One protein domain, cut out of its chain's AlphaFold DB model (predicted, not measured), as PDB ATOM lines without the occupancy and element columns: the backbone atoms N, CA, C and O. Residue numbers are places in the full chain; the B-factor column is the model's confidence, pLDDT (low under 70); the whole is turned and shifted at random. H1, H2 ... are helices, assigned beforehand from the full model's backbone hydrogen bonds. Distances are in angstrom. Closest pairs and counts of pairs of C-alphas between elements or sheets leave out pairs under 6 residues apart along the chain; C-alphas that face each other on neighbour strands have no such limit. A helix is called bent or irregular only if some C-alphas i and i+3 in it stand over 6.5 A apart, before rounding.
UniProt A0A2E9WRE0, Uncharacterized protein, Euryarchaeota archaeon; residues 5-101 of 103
ATOM      1  N   SER A   5     -27.585 -29.461  54.222       54.91
ATOM      2  CA  SER A   5     -27.455 -30.926  54.255       54.91
ATOM      3  C   SER A   5     -28.069 -31.578  53.022       54.91
ATOM      4  O   SER A   5     -27.431 -32.416  52.404       54.91
ATOM      5  N   ASP A   6     -29.269 -31.147  52.640       53.03
ATOM      6  CA  ASP A   6     -30.051 -31.820  51.601       53.03
ATOM      7  C   ASP A   6     -29.503 -31.479  50.211       53.03
ATOM      8  O   ASP A   6     -29.341 -32.359  49.379       53.03
ATOM      9  N   LEU A   7     -29.103 -30.217  49.994       58.44
ATOM     10  CA  LEU A   7     -28.483 -29.789  48.737       58.44
ATOM     11  C   LEU A   7     -27.106 -30.437  48.516       58.44
ATOM     12  O   LEU A   7     -26.759 -30.769  47.386       58.44
ATOM     13  N   HIS A   8     -26.319 -30.619  49.581       59.25
ATOM     14  CA  HIS A   8     -25.017 -31.279  49.486       59.25
ATOM     15  C   HIS A   8     -25.157 -32.789  49.272       59.25
ATOM     16  O   HIS A   8     -24.405 -33.347  48.484       59.25
ATOM     17  N   LEU A   9     -26.147 -33.431  49.908       59.59
ATOM     18  CA  LEU A   9     -26.475 -34.833  49.643       59.59
ATOM     19  C   LEU A   9     -26.849 -35.037  48.171       59.59
ATOM     20  O   LEU A   9     -26.245 -35.886  47.529       59.59
ATOM     21  N   THR A  10     -27.707 -34.184  47.604       75.88
ATOM     22  CA  THR A  10     -28.058 -34.250  46.176       75.88
ATOM     23  C   THR A  10     -26.859 -33.988  45.262       75.88
ATOM     24  O   THR A  10     -26.726 -34.646  44.239       75.88
ATOM     25  N   TYR A  11     -25.947 -33.078  45.628       77.06
ATOM     26  CA  TYR A  11     -24.695 -32.867  44.887       77.06
ATOM     27  C   TYR A  11     -23.825 -34.134  44.890       77.06
ATOM     28  O   TYR A  11     -23.391 -34.603  43.844       77.06
ATOM     29  N   THR A  12     -23.591 -34.744  46.054       81.12
ATOM     30  CA  THR A  12     -22.804 -35.984  46.140       81.12
ATOM     31  C   THR A  12     -23.472 -37.149  45.402       81.12
ATOM     32  O   THR A  12     -22.787 -37.904  44.714       81.12
ATOM     33  N   GLU A  13     -24.793 -37.290  45.510       83.44
ATOM     34  CA  GLU A  13     -25.582 -38.312  44.808       83.44
ATOM     35  C   GLU A  13     -25.488 -38.148  43.285       83.44
ATOM     36  O   GLU A  13     -25.252 -39.118  42.568       83.44
ATOM     37  N   ASN A  14     -25.584 -36.913  42.798       84.50
ATOM     38  CA  ASN A  14     -25.446 -36.572  41.387       84.50
ATOM     39  C   ASN A  14     -24.047 -36.878  40.837       84.50
ATOM     40  O   ASN A  14     -23.933 -37.468  39.764       84.50
ATOM     41  N   GLY A  15     -22.990 -36.554  41.587       87.88
ATOM     42  CA  GLY A  15     -21.623 -36.945  41.229       87.88
ATOM     43  C   GLY A  15     -21.467 -38.467  41.136       87.88
ATOM     44  O   GLY A  15     -20.927 -38.984  40.157       87.88
ATOM     45  N   TYR A  16     -22.015 -39.209  42.106       89.12
ATOM     46  CA  TYR A  16     -21.998 -40.674  42.088       89.12
ATOM     47  C   TYR A  16     -22.724 -41.256  40.865       89.12
ATOM     48  O   TYR A  16     -22.218 -42.198  40.256       89.12
ATOM     49  N   LEU A  17     -23.862 -40.678  40.465       90.06
ATOM     50  CA  LEU A  17     -24.598 -41.105  39.270       90.06
ATOM     51  C   LEU A  17     -23.751 -41.001  37.995       90.06
ATOM     52  O   LEU A  17     -23.833 -41.890  37.149       90.06
ATOM     53  N   ILE A  18     -22.911 -39.967  37.862       92.94
ATOM     54  CA  ILE A  18     -22.005 -39.815  36.710       92.94
ATOM     55  C   ILE A  18     -20.996 -40.972  36.675       92.94
ATOM     56  O   ILE A  18     -20.839 -41.625  35.642       92.94
ATOM     57  N   HIS A  19     -20.354 -41.286  37.803       95.62
ATOM     58  CA  HIS A  19     -19.389 -42.389  37.869       95.62
ATOM     59  C   HIS A  19     -20.045 -43.763  37.682       95.62
ATOM     60  O   HIS A  19     -19.482 -44.642  37.025       95.62
ATOM     61  N   GLU A  20     -21.244 -43.967  38.227       95.31
ATOM     62  CA  GLU A  20     -21.992 -45.205  38.011       95.31
ATOM     63  C   GLU A  20     -22.347 -45.372  36.528       95.31
ATOM     64  O   GLU A  20     -22.114 -46.443  35.951       95.31
ATOM     65  N   ALA A  21     -22.838 -44.303  35.891       95.88
ATOM     66  CA  ALA A  21     -23.119 -44.275  34.462       95.88
ATOM     67  C   ALA A  21     -21.863 -44.596  33.645       95.88
ATOM     68  O   ALA A  21     -21.935 -45.423  32.735       95.88
ATOM     69  N   LEU A  22     -20.706 -44.021  33.997       97.88
ATOM     70  CA  LEU A  22     -19.434 -44.331  33.345       97.88
ATOM     71  C   LEU A  22     -19.135 -45.830  33.413       97.88
ATOM     72  O   LEU A  22     -18.883 -46.447  32.380       97.88
ATOM     73  N   GLY A  23     -19.204 -46.440  34.597       97.38
ATOM     74  CA  GLY A  23     -18.917 -47.867  34.757       97.38
ATOM     75  C   GLY A  23     -19.805 -48.748  33.872       97.38
ATOM     76  O   GLY A  23     -19.326 -49.692  33.236       97.38
ATOM     77  N   LYS A  24     -21.100 -48.420  33.770       97.81
ATOM     78  CA  LYS A  24     -22.032 -49.115  32.864       97.81
ATOM     79  C   LYS A  24     -21.700 -48.867  31.397       97.81
ATOM     80  O   LYS A  24     -21.756 -49.805  30.597       97.81
ATOM     81  N   TRP A  25     -21.356 -47.633  31.050       97.75
ATOM     82  CA  TRP A  25     -21.016 -47.258  29.688       97.75
ATOM     83  C   TRP A  25     -19.763 -47.991  29.215       97.75
ATOM     84  O   TRP A  25     -19.839 -48.660  28.188       97.75
ATOM     85  N   LEU A  26     -18.674 -47.979  29.993       97.19
ATOM     86  CA  LEU A  26     -17.419 -48.668  29.665       97.19
ATOM     87  C   LEU A  26     -17.634 -50.167  29.406       97.19
ATOM     88  O   LEU A  26     -17.160 -50.685  28.398       97.19
ATOM     89  N   ILE A  27     -18.430 -50.851  30.241       96.50
ATOM     90  CA  ILE A  27     -18.816 -52.255  29.999       96.50
ATOM     91  C   ILE A  27     -19.560 -52.403  28.662       96.50
ATOM     92  O   ILE A  27     -19.307 -53.343  27.910       96.50
ATOM     93  N   SER A  28     -20.483 -51.487  28.356       96.56
ATOM     94  CA  SER A  28     -21.266 -51.533  27.116       96.56
ATOM     95  C   SER A  28     -20.433 -51.261  25.858       96.56
ATOM     96  O   SER A  28     -20.737 -51.816  24.799       96.56
ATOM     97  N   ILE A  29     -19.380 -50.443  25.972       95.94
ATOM     98  CA  ILE A  29     -18.505 -50.075  24.853       95.94
ATOM     99  C   ILE A  29     -17.249 -50.938  24.739       95.94
ATOM    100  O   ILE A  29     -16.562 -50.837  23.724       95.94
ATOM    101  N   GLU A  30     -16.970 -51.824  25.700       95.75
ATOM    102  CA  GLU A  30     -15.868 -52.800  25.646       95.75
ATOM    103  C   GLU A  30     -15.770 -53.504  24.278       95.75
ATOM    104  O   GLU A  30     -14.700 -53.449  23.663       95.75
ATOM    105  N   PRO A  31     -16.860 -54.064  23.701       95.62
ATOM    106  CA  PRO A  31     -16.783 -54.748  22.405       95.62
ATOM    107  C   PRO A  31     -16.450 -53.811  21.235       95.62
ATOM    108  O   PRO A  31     -16.070 -54.267  20.157       95.62
ATOM    109  N   PHE A  32     -16.611 -52.502  21.430       94.38
ATOM    110  CA  PHE A  32     -16.387 -51.460  20.434       94.38
ATOM    111  C   PHE A  32     -15.103 -50.662  20.690       94.38
ATOM    112  O   PHE A  32     -14.813 -49.748  19.918       94.38
ATOM    113  N   ARG A  33     -14.292 -51.012  21.703       94.00
ATOM    114  CA  ARG A  33     -13.055 -50.285  22.049       94.00
ATOM    115  C   ARG A  33     -12.137 -50.088  20.843       94.00
ATOM    116  O   ARG A  33     -11.677 -48.981  20.593       94.00
ATOM    117  N   ALA A  34     -11.901 -51.145  20.063       93.38
ATOM    118  CA  ALA A  34     -11.049 -51.068  18.874       93.38
ATOM    119  C   ALA A  34     -11.607 -50.101  17.815       93.38
ATOM    120  O   ALA A  34     -10.846 -49.380  17.173       93.38
ATOM    121  N   LYS A  35     -12.937 -50.052  17.664       94.50
ATOM    122  CA  LYS A  35     -13.609 -49.113  16.761       94.50
ATOM    123  C   LYS A  35     -13.454 -47.672  17.249       94.50
ATOM    124  O   LYS A  35     -13.136 -46.814  16.439       94.50
ATOM    125  N   LEU A  36     -13.618 -47.424  18.551       95.06
ATOM    126  CA  LEU A  36     -13.402 -46.099  19.143       95.06
ATOM    127  C   LEU A  36     -11.956 -45.630  18.957       95.06
ATOM    128  O   LEU A  36     -11.728 -44.514  18.508       95.06
ATOM    129  N   ASN A  37     -10.978 -46.504  19.214       95.31
ATOM    130  CA  ASN A  37      -9.569 -46.198  18.965       95.31
ATOM    131  C   ASN A  37      -9.305 -45.868  17.489       95.31
ATOM    132  O   ASN A  37      -8.560 -44.937  17.202       95.31
ATOM    133  N   HIS A  38      -9.919 -46.597  16.554       95.44
ATOM    134  CA  HIS A  38      -9.806 -46.269  15.135       95.44
ATOM    135  C   HIS A  38     -10.410 -44.896  14.825       95.44
ATOM    136  O   HIS A  38      -9.783 -44.124  14.116       95.44
ATOM    137  N   GLU A  39     -11.601 -44.581  15.334       95.69
ATOM    138  CA  GLU A  39     -12.265 -43.291  15.108       95.69
ATOM    139  C   GLU A  39     -11.415 -42.117  15.613       95.69
ATOM    140  O   GLU A  39     -11.165 -41.175  14.866       95.69
ATOM    141  N   ILE A  40     -10.871 -42.238  16.829       96.94
ATOM    142  CA  ILE A  40      -9.963 -41.251  17.427       96.94
ATOM    143  C   ILE A  40      -8.708 -41.075  16.566       96.94
ATOM    144  O   ILE A  40      -8.309 -39.955  16.265       96.94
ATOM    145  N   LEU A  41      -8.067 -42.175  16.158       96.75
ATOM    146  CA  LEU A  41      -6.846 -42.108  15.351       96.75
ATOM    147  C   LEU A  41      -7.105 -41.573  13.942       96.75
ATOM    148  O   LEU A  41      -6.242 -40.895  13.391       96.75
ATOM    149  N   THR A  42      -8.270 -41.864  13.362       96.25
ATOM    150  CA  THR A  42      -8.694 -41.281  12.088       96.25
ATOM    151  C   THR A  42      -8.795 -39.770  12.209       96.25
ATOM    152  O   THR A  42      -8.201 -39.083  11.389       96.25
ATOM    153  N   ASP A  43      -9.455 -39.250  13.247       95.38
ATOM    154  CA  ASP A  43      -9.561 -37.801  13.447       95.38
ATOM    155  C   ASP A  43      -8.183 -37.137  13.608       95.38
ATOM    156  O   ASP A  43      -7.868 -36.171  12.916       95.38
ATOM    157  N   VAL A  44      -7.307 -37.724  14.427       97.31
ATOM    158  CA  VAL A  44      -5.931 -37.232  14.622       97.31
ATOM    159  C   VAL A  44      -5.146 -37.186  13.307       97.31
ATOM    160  O   VAL A  44      -4.437 -36.222  13.043       97.31
ATOM    161  N   LEU A  45      -5.246 -38.224  12.472       97.00
ATOM    162  CA  LEU A  45      -4.455 -38.326  11.242       97.00
ATOM    163  C   LEU A  45      -5.039 -37.525  10.074       97.00
ATOM    164  O   LEU A  45      -4.277 -37.010   9.256       97.00
ATOM    165  N   GLU A  46      -6.365 -37.459   9.956       96.56
ATOM    166  CA  GLU A  46      -7.040 -36.796   8.834       96.56
ATOM    167  C   GLU A  46      -7.220 -35.295   9.070       96.56
ATOM    168  O   GLU A  46      -7.120 -34.522   8.114       96.56
ATOM    169  N   ASN A  47      -7.433 -34.879  10.322       95.25
ATOM    170  CA  ASN A  47      -7.725 -33.490  10.681       95.25
ATOM    171  C   ASN A  47      -6.591 -32.795  11.457       95.25
ATOM    172  O   ASN A  47      -6.735 -31.621  11.791       95.25
ATOM    173  N   ASP A  48      -5.466 -33.481  11.710       93.56
ATOM    174  CA  ASP A  48      -4.336 -32.977  12.518       93.56
ATOM    175  C   ASP A  48      -4.776 -32.539  13.934       93.56
ATOM    176  O   ASP A  48      -4.236 -31.603  14.529       93.56
ATOM    177  N   THR A  49      -5.808 -33.202  14.471       95.75
ATOM    178  CA  THR A  49      -6.320 -32.952  15.821       95.75
ATOM    179  C   THR A  49      -5.334 -33.485  16.862       95.75
ATOM    180  O   THR A  49      -4.774 -34.573  16.718       95.75
ATOM    181  N   ASP A  50      -5.153 -32.756  17.965       97.50
ATOM    182  CA  ASP A  50      -4.419 -33.274  19.119       97.50
ATOM    183  C   ASP A  50      -5.079 -34.554  19.675       97.50
ATOM    184  O   ASP A  50      -6.300 -34.637  19.814       97.50
ATOM    185  N   LEU A  51      -4.273 -35.559  20.032       96.00
ATOM    186  CA  LEU A  51      -4.778 -36.864  20.476       96.00
ATOM    187  C   LEU A  51      -5.642 -36.776  21.742       96.00
ATOM    188  O   LEU A  51      -6.599 -37.538  21.881       96.00
ATOM    189  N   HIS A  52      -5.295 -35.901  22.684       95.88
ATOM    190  CA  HIS A  52      -6.079 -35.724  23.903       95.88
ATOM    191  C   HIS A  52      -7.409 -35.036  23.583       95.88
ATOM    192  O   HIS A  52      -8.451 -35.499  24.044       95.88
ATOM    193  N   ALA A  53      -7.396 -34.022  22.713       96.12
ATOM    194  CA  ALA A  53      -8.614 -33.367  22.234       96.12
ATOM    195  C   ALA A  53      -9.551 -34.332  21.482       96.12
ATOM    196  O   ALA A  53     -10.744 -34.373  21.775       96.12
ATOM    197  N   ALA A  54      -9.022 -35.170  20.584       97.31
ATOM    198  CA  ALA A  54      -9.817 -36.151  19.840       97.31
ATOM    199  C   ALA A  54     -10.483 -37.187  20.767       97.31
ATOM    200  O   ALA A  54     -11.659 -37.519  20.614       97.31
ATOM    201  N   LYS A  55      -9.755 -37.676  21.783       97.56
ATOM    202  CA  LYS A  55     -10.329 -38.554  22.817       97.56
ATOM    203  C   LYS A  55     -11.419 -37.853  23.618       97.56
ATOM    204  O   LYS A  55     -12.440 -38.474  23.901       97.56
ATOM    205  N   TYR A  56     -11.181 -36.602  24.005       96.38
ATOM    206  CA  TYR A  56     -12.116 -35.817  24.805       96.38
ATOM    207  C   TYR A  56     -13.427 -35.576  24.062       96.38
ATOM    208  O   TYR A  56     -14.494 -35.711  24.654       96.38
ATOM    209  N   GLU A  57     -13.361 -35.288  22.763       95.62
ATOM    210  CA  GLU A  57     -14.543 -35.106  21.919       95.62
ATOM    211  C   GLU A  57     -15.366 -36.397  21.833       95.62
ATOM    212  O   GLU A  57     -16.556 -36.410  22.152       95.62
ATOM    213  N   VAL A  58     -14.716 -37.516  21.493       96.25
ATOM    214  CA  VAL A  58     -15.362 -38.838  21.414       96.25
ATOM    215  C   VAL A  58     -15.997 -39.228  22.749       96.25
ATOM    216  O   VAL A  58     -17.134 -39.705  22.779       96.25
ATOM    217  N   PHE A  59     -15.281 -39.008  23.854       97.00
ATOM    218  CA  PHE A  59     -15.807 -39.214  25.198       97.00
ATOM    219  C   PHE A  59     -17.044 -38.352  25.443       97.00
ATOM    220  O   PHE A  59     -18.110 -38.894  25.719       97.00
ATOM    221  N   SER A  60     -16.916 -37.035  25.291       93.75
ATOM    222  CA  SER A  60     -17.967 -36.069  25.615       93.75
ATOM    223  C   SER A  60     -19.240 -36.342  24.823       93.75
ATOM    224  O   SER A  60     -20.325 -36.376  25.398       93.75
ATOM    225  N   VAL A  61     -19.127 -36.618  23.522       94.19
ATOM    226  CA  VAL A  61     -20.283 -36.897  22.659       94.19
ATOM    227  C   VAL A  61     -20.974 -38.200  23.057       94.19
ATOM    228  O   VAL A  61     -22.182 -38.220  23.301       94.19
ATOM    229  N   TYR A  62     -20.237 -39.310  23.122       96.44
ATOM    230  CA  TYR A  62     -20.864 -40.614  23.339       96.44
ATOM    231  C   TYR A  62     -21.281 -40.844  24.787       96.44
ATOM    232  O   TYR A  62     -22.331 -41.450  25.024       96.44
ATOM    233  N   PHE A  63     -20.497 -40.355  25.745       96.38
ATOM    234  CA  PHE A  63     -20.842 -40.461  27.152       96.38
ATOM    235  C   PHE A  63     -22.046 -39.589  27.489       96.38
ATOM    236  O   PHE A  63     -22.937 -40.077  28.176       96.38
ATOM    237  N   LEU A  64     -22.156 -38.369  26.947       94.81
ATOM    238  CA  LEU A  64     -23.340 -37.529  27.157       94.81
ATOM    239  C   LEU A  64     -24.616 -38.224  26.665       94.81
ATOM    240  O   LEU A  64     -25.583 -38.330  27.414       94.81
ATOM    241  N   ILE A  65     -24.595 -38.782  25.449       95.00
ATOM    242  CA  ILE A  65     -25.734 -39.531  24.887       95.00
ATOM    243  C   ILE A  65     -26.100 -40.736  25.765       95.00
ATOM    244  O   ILE A  65     -27.276 -41.092  25.894       95.00
ATOM    245  N   PHE A  66     -25.103 -41.419  26.330       96.12
ATOM    246  CA  PHE A  66     -25.347 -42.522  27.252       96.12
ATOM    247  C   PHE A  66     -25.938 -42.028  28.574       96.12
ATOM    248  O   PHE A  66     -26.927 -42.591  29.044       96.12
ATOM    249  N   LEU A  67     -25.358 -40.978  29.153       94.25
ATOM    250  CA  LEU A  67     -25.746 -40.407  30.433       94.25
ATOM    251  C   LEU A  67     -27.190 -39.900  30.393       94.25
ATOM    252  O   LEU A  67     -27.951 -40.236  31.293       94.25
ATOM    253  N   GLU A  68     -27.599 -39.207  29.325       93.38
ATOM    254  CA  GLU A  68     -28.993 -38.781  29.101       93.38
ATOM    255  C   GLU A  68     -29.970 -39.963  29.166       93.38
ATOM    256  O   GLU A  68     -31.005 -39.900  29.825       93.38
ATOM    257  N   LYS A  69     -29.625 -41.086  28.528       93.25
ATOM    258  CA  LYS A  69     -30.459 -42.298  28.566       93.25
ATOM    259  C   LYS A  69     -30.443 -42.980  29.928       93.25
ATOM    260  O   LYS A  69     -31.420 -43.633  30.285       93.25
ATOM    261  N   TYR A  70     -29.328 -42.889  30.642       92.25
ATOM    262  CA  TYR A  70     -29.130 -43.548  31.926       92.25
ATOM    263  C   TYR A  70     -29.911 -42.861  33.051       92.25
ATOM    264  O   TYR A  70     -30.555 -43.548  33.842       92.25
ATOM    265  N   ILE A  71     -29.889 -41.526  33.099       88.69
ATOM    266  CA  ILE A  71     -30.573 -40.737  34.138       88.69
ATOM    267  C   ILE A  71     -32.065 -40.514  33.842       88.69
ATOM    268  O   ILE A  71     -32.827 -40.235  34.764       88.69
ATOM    269  N   GLY A  72     -32.495 -40.682  32.587       83.19
ATOM    270  CA  GLY A  72     -33.890 -40.514  32.177       83.19
ATOM    271  C   GLY A  72     -34.308 -39.049  32.003       83.19
ATOM    272  O   GLY A  72     -33.482 -38.145  32.007       83.19
ATOM    273  N   GLU A  73     -35.611 -38.810  31.826       76.06
ATOM    274  CA  GLU A  73     -36.161 -37.478  31.499       76.06
ATOM    275  C   GLU A  73     -36.165 -36.488  32.684       76.06
ATOM    276  O   GLU A  73     -36.423 -35.302  32.491       76.06
ATOM    277  N   ASP A  74     -35.874 -36.955  33.902       68.12
ATOM    278  CA  ASP A  74     -35.968 -36.150  35.127       68.12
ATOM    279  C   ASP A  74     -34.743 -35.241  35.363       68.12
ATOM    280  O   ASP A  74     -34.805 -34.318  36.181       68.12
ATOM    281  N   LEU A  75     -33.629 -35.482  34.661       74.69
ATOM    282  CA  LEU A  75     -32.379 -34.729  34.794       74.69
ATOM    283  C   LEU A  75     -31.771 -34.434  33.417       74.69
ATOM    284  O   LEU A  75     -31.623 -35.319  32.581       74.69
ATOM    285  N   GLU A  76     -31.343 -33.192  33.192       85.75
ATOM    286  CA  GLU A  76     -30.583 -32.828  31.993       85.75
ATOM    287  C   GLU A  76     -29.106 -33.202  32.182       85.75
ATOM    288  O   GLU A  76     -28.411 -32.615  33.013       85.75
ATOM    289  N   ALA A  77     -28.592 -34.154  31.396       86.25
ATOM    290  CA  ALA A  77     -27.213 -34.637  31.541       86.25
ATOM    291  C   ALA A  77     -26.170 -33.525  31.354       86.25
ATOM    292  O   ALA A  77     -25.174 -33.483  32.070       86.25
ATOM    293  N   GLN A  78     -26.418 -32.579  30.442       87.44
ATOM    294  CA  GLN A  78     -25.542 -31.419  30.254       87.44
ATOM    295  C   GLN A  78     -25.494 -30.533  31.503       87.44
ATOM    296  O   GLN A  78     -24.420 -30.072  31.892       87.44
ATOM    297  N   ALA A  79     -26.640 -30.317  32.157       87.06
ATOM    298  CA  ALA A  79     -26.701 -29.565  33.404       87.06
ATOM    299  C   ALA A  79     -25.967 -30.311  34.523       87.06
ATOM    300  O   ALA A  79     -25.206 -29.690  35.261       87.06
ATOM    301  N   LEU A  80     -26.135 -31.636  34.596       85.69
ATOM    302  CA  LEU A  80     -25.467 -32.511  35.559       85.69
ATOM    303  C   LEU A  80     -23.936 -32.451  35.429       85.69
ATOM    304  O   LEU A  80     -23.249 -32.242  36.424       85.69
ATOM    305  N   LEU A  81     -23.401 -32.557  34.208       86.88
ATOM    306  CA  LEU A  81     -21.960 -32.422  33.960       86.88
ATOM    307  C   LEU A  81     -21.457 -30.999  34.242       86.88
ATOM    308  O   LEU A  81     -20.373 -30.829  34.788       86.88
ATOM    309  N   SER A  82     -22.255 -29.972  33.930       87.94
ATOM    310  CA  SER A  82     -21.872 -28.569  34.155       87.94
ATOM    311  C   SER A  82     -21.723 -28.216  35.636       87.94
ATOM    312  O   SER A  82     -20.900 -27.371  35.985       87.94
ATOM    313  N   ILE A  83     -22.525 -28.833  36.510       88.88
ATOM    314  CA  ILE A  83     -22.421 -28.637  37.961       88.88
ATOM    315  C   ILE A  83     -21.396 -29.574  38.618       88.88
ATOM    316  O   ILE A  83     -21.031 -29.312  39.758       88.88
ATOM    317  N   HIS A  84     -20.925 -30.608  37.910       89.19
ATOM    318  CA  HIS A  84     -19.904 -31.569  38.354       89.19
ATOM    319  C   HIS A  84     -18.731 -31.678  37.361       89.19
ATOM    320  O   HIS A  84     -18.475 -32.761  36.819       89.19
ATOM    321  N   PRO A  85     -18.004 -30.578  37.098       89.56
ATOM    322  CA  PRO A  85     -16.873 -30.600  36.175       89.56
ATOM    323  C   PRO A  85     -15.774 -31.576  36.620       89.56
ATOM    324  O   PRO A  85     -15.190 -32.251  35.780       89.56
ATOM    325  N   GLU A  86     -15.544 -31.720  37.928       92.06
ATOM    326  CA  GLU A  86     -14.556 -32.650  38.481       92.06
ATOM    327  C   GLU A  86     -14.907 -34.112  38.186       92.06
ATOM    328  O   GLU A  86     -14.055 -34.877  37.744       92.06
ATOM    329  N   ALA A  87     -16.180 -34.492  38.333       91.75
ATOM    330  CA  ALA A  87     -16.616 -35.853  38.035       91.75
ATOM    331  C   ALA A  87     -16.492 -36.144  36.535       91.75
ATOM    332  O   ALA A  87     -16.136 -37.255  36.146       91.75
ATOM    333  N   HIS A  88     -16.760 -35.148  35.686       90.31
ATOM    334  CA  HIS A  88     -16.577 -35.270  34.244       90.31
ATOM    335  C   HIS A  88     -15.104 -35.500  33.870       90.31
ATOM    336  O   HIS A  88     -14.814 -36.415  33.098       90.31
ATOM    337  N   GLU A  89     -14.183 -34.719  34.441       93.88
ATOM    338  CA  GLU A  89     -12.738 -34.868  34.220       93.88
ATOM    339  C   GLU A  89     -12.226 -36.233  34.698       93.88
ATOM    340  O   GLU A  89     -11.595 -36.955  33.927       93.88
ATOM    341  N   GLU A  90     -12.577 -36.653  35.914       96.00
ATOM    342  CA  GLU A  90     -12.204 -37.971  36.445       96.00
ATOM    343  C   GLU A  90     -12.769 -39.125  35.600       96.00
ATOM    344  O   GLU A  90     -12.120 -40.158  35.407       96.00
ATOM    345  N   CYS A  91     -13.989 -38.973  35.075       96.94
ATOM    346  CA  CYS A  91     -14.580 -39.963  34.179       96.94
ATOM    347  C   CYS A  91     -13.850 -40.030  32.833       96.94
ATOM    348  O   CYS A  91     -13.674 -41.120  32.280       96.94
ATOM    349  N   PHE A  92     -13.395 -38.887  32.321       97.69
ATOM    350  CA  PHE A  92     -12.588 -38.839  31.113       97.69
ATOM    351  C   PHE A  92     -11.218 -39.507  31.310       97.69
ATOM    352  O   PHE A  92     -10.802 -40.296  30.461       97.69
ATOM    353  N   GLU A  93     -10.547 -39.289  32.445       97.06
ATOM    354  CA  GLU A  93      -9.284 -39.971  32.770       97.06
ATOM    355  C   GLU A  93      -9.442 -41.501  32.788       97.06
ATOM    356  O   GLU A  93      -8.627 -42.234  32.221       97.06
ATOM    357  N   GLN A  94     -10.534 -41.996  33.374       97.31
ATOM    358  CA  GLN A  94     -10.862 -43.426  33.379       97.31
ATOM    359  C   GLN A  94     -11.170 -43.965  31.977       97.31
ATOM    360  O   GLN A  94     -10.788 -45.089  31.641       97.31
ATOM    361  N   PHE A  95     -11.832 -43.175  31.128       97.50
ATOM    362  CA  PHE A  95     -12.017 -43.525  29.722       97.50
ATOM    363  C   PHE A  95     -10.678 -43.593  28.972       97.50
ATOM    364  O   PHE A  95     -10.443 -44.530  28.204       97.50
ATOM    365  N   GLU A  96      -9.758 -42.659  29.221       96.50
ATOM    366  CA  GLU A  96      -8.412 -42.722  28.650       96.50
ATOM    367  C   GLU A  96      -7.661 -43.987  29.078       96.50
ATOM    368  O   GLU A  96      -6.971 -44.598  28.256       96.50
ATOM    369  N   GLU A  97      -7.785 -44.397  30.341       95.88
ATOM    370  CA  GLU A  97      -7.214 -45.651  30.835       95.88
ATOM    371  C   GLU A  97      -7.849 -46.867  30.149       95.88
ATOM    372  O   GLU A  97      -7.138 -47.756  29.666       95.88
ATOM    373  N   PHE A  98      -9.178 -46.877  30.021       95.81
ATOM    374  CA  PHE A  98      -9.919 -47.903  29.290       95.81
ATOM    375  C   PHE A  98      -9.390 -48.080  27.861       95.81
ATOM    376  O   PHE A  98      -9.204 -49.213  27.422       95.81
ATOM    377  N   LEU A  99      -9.092 -46.996  27.136       94.69
ATOM    378  CA  LEU A  99      -8.560 -47.083  25.770       94.69
ATOM    379  C   LEU A  99      -7.141 -47.675  25.700       94.69
ATOM    380  O   LEU A  99      -6.795 -48.289  24.686       94.69
ATOM    381  N   ARG A 100      -6.320 -47.501  26.749       89.44
ATOM    382  CA  ARG A 100      -4.929 -47.999  26.818       89.44
ATOM    383  C   ARG A 100      -4.843 -49.490  27.127       89.44
ATOM    384  O   ARG A 100      -3.897 -50.146  26.691       89.44
ATOM    385  N   ASN A 101      -5.808 -50.023  27.868       81.50
ATOM    386  CA  ASN A 101      -5.831 -51.420  28.290       81.50
ATOM    387  C   ASN A 101      -6.307 -52.329  27.146       81.50
ATOM    388  O   ASN A 101      -7.455 -52.769  27.101       81.50
TER     389      ASN A 101
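Overview. This is residues 5 to 101 of the 103 residues of an uncharacterized protein of Euryarchaeota archaeon (UniProt A0A2E9WRE0). Helix H1 bends into an L, and H2 folds back across its two arms, closing a triangle; H4 runs beside H1a, and short H3 packs on H2. Residues 5 to 10 stick out. The printed part has 97 residues, with four named helices, H1 to H4 in order, and no named strand: all helix, compact, radius of gyration of the C-alphas 14.3 A, spans 49 by 25 by 24 A.

Arrangement. H1, residues 5 to 47, by its hydrogen bonds assigned as one helix, is bent: C-alphas 31 and 34 are 7.7 A apart. Its arms H1a, residues 5 to 31, irregular with C-alphas 28 and 31 7.3 A apart, and H1b, residues 34 to 47, are about perpendicular at 86 degrees. H2, residues 51 to 71, touches H1b, closest C-alphas Ile 40 and Ala 54, 5.6 A, and H1a, Ala 21 and Leu 67, 6.2 A. H3, residues 77 to 83, touches H2, closest C-alphas Glu 68 and Ala 77, 5.1 A. H4, residues 85 to 100, touches H1a the same way at a shallow tilt of 18 degrees, closest C-alphas Gly 15 and Ala 87, 6.0 A. Every O i to N i+4 pair is within hydrogen-bond range in H1b, H3 and H4, against 22 of 23 in H1a and 16 of 17 in H2.

Along the chain. H1a starts at C-alpha 5 (-27.455, -30.926, 54.255) and measures 41.2 A, H2 29.4 A; H4, 23.1 A, ends at C-alpha 100 (-4.929, -47.999, 26.818).

Size, cuts and confidence. The farthest C-alphas, Ser 5 and Glu 46, are 50.1 A apart. The printed part has no cut; its three links are tight. The model's pLDDT is under 70 at residues 5 to 9 and 74.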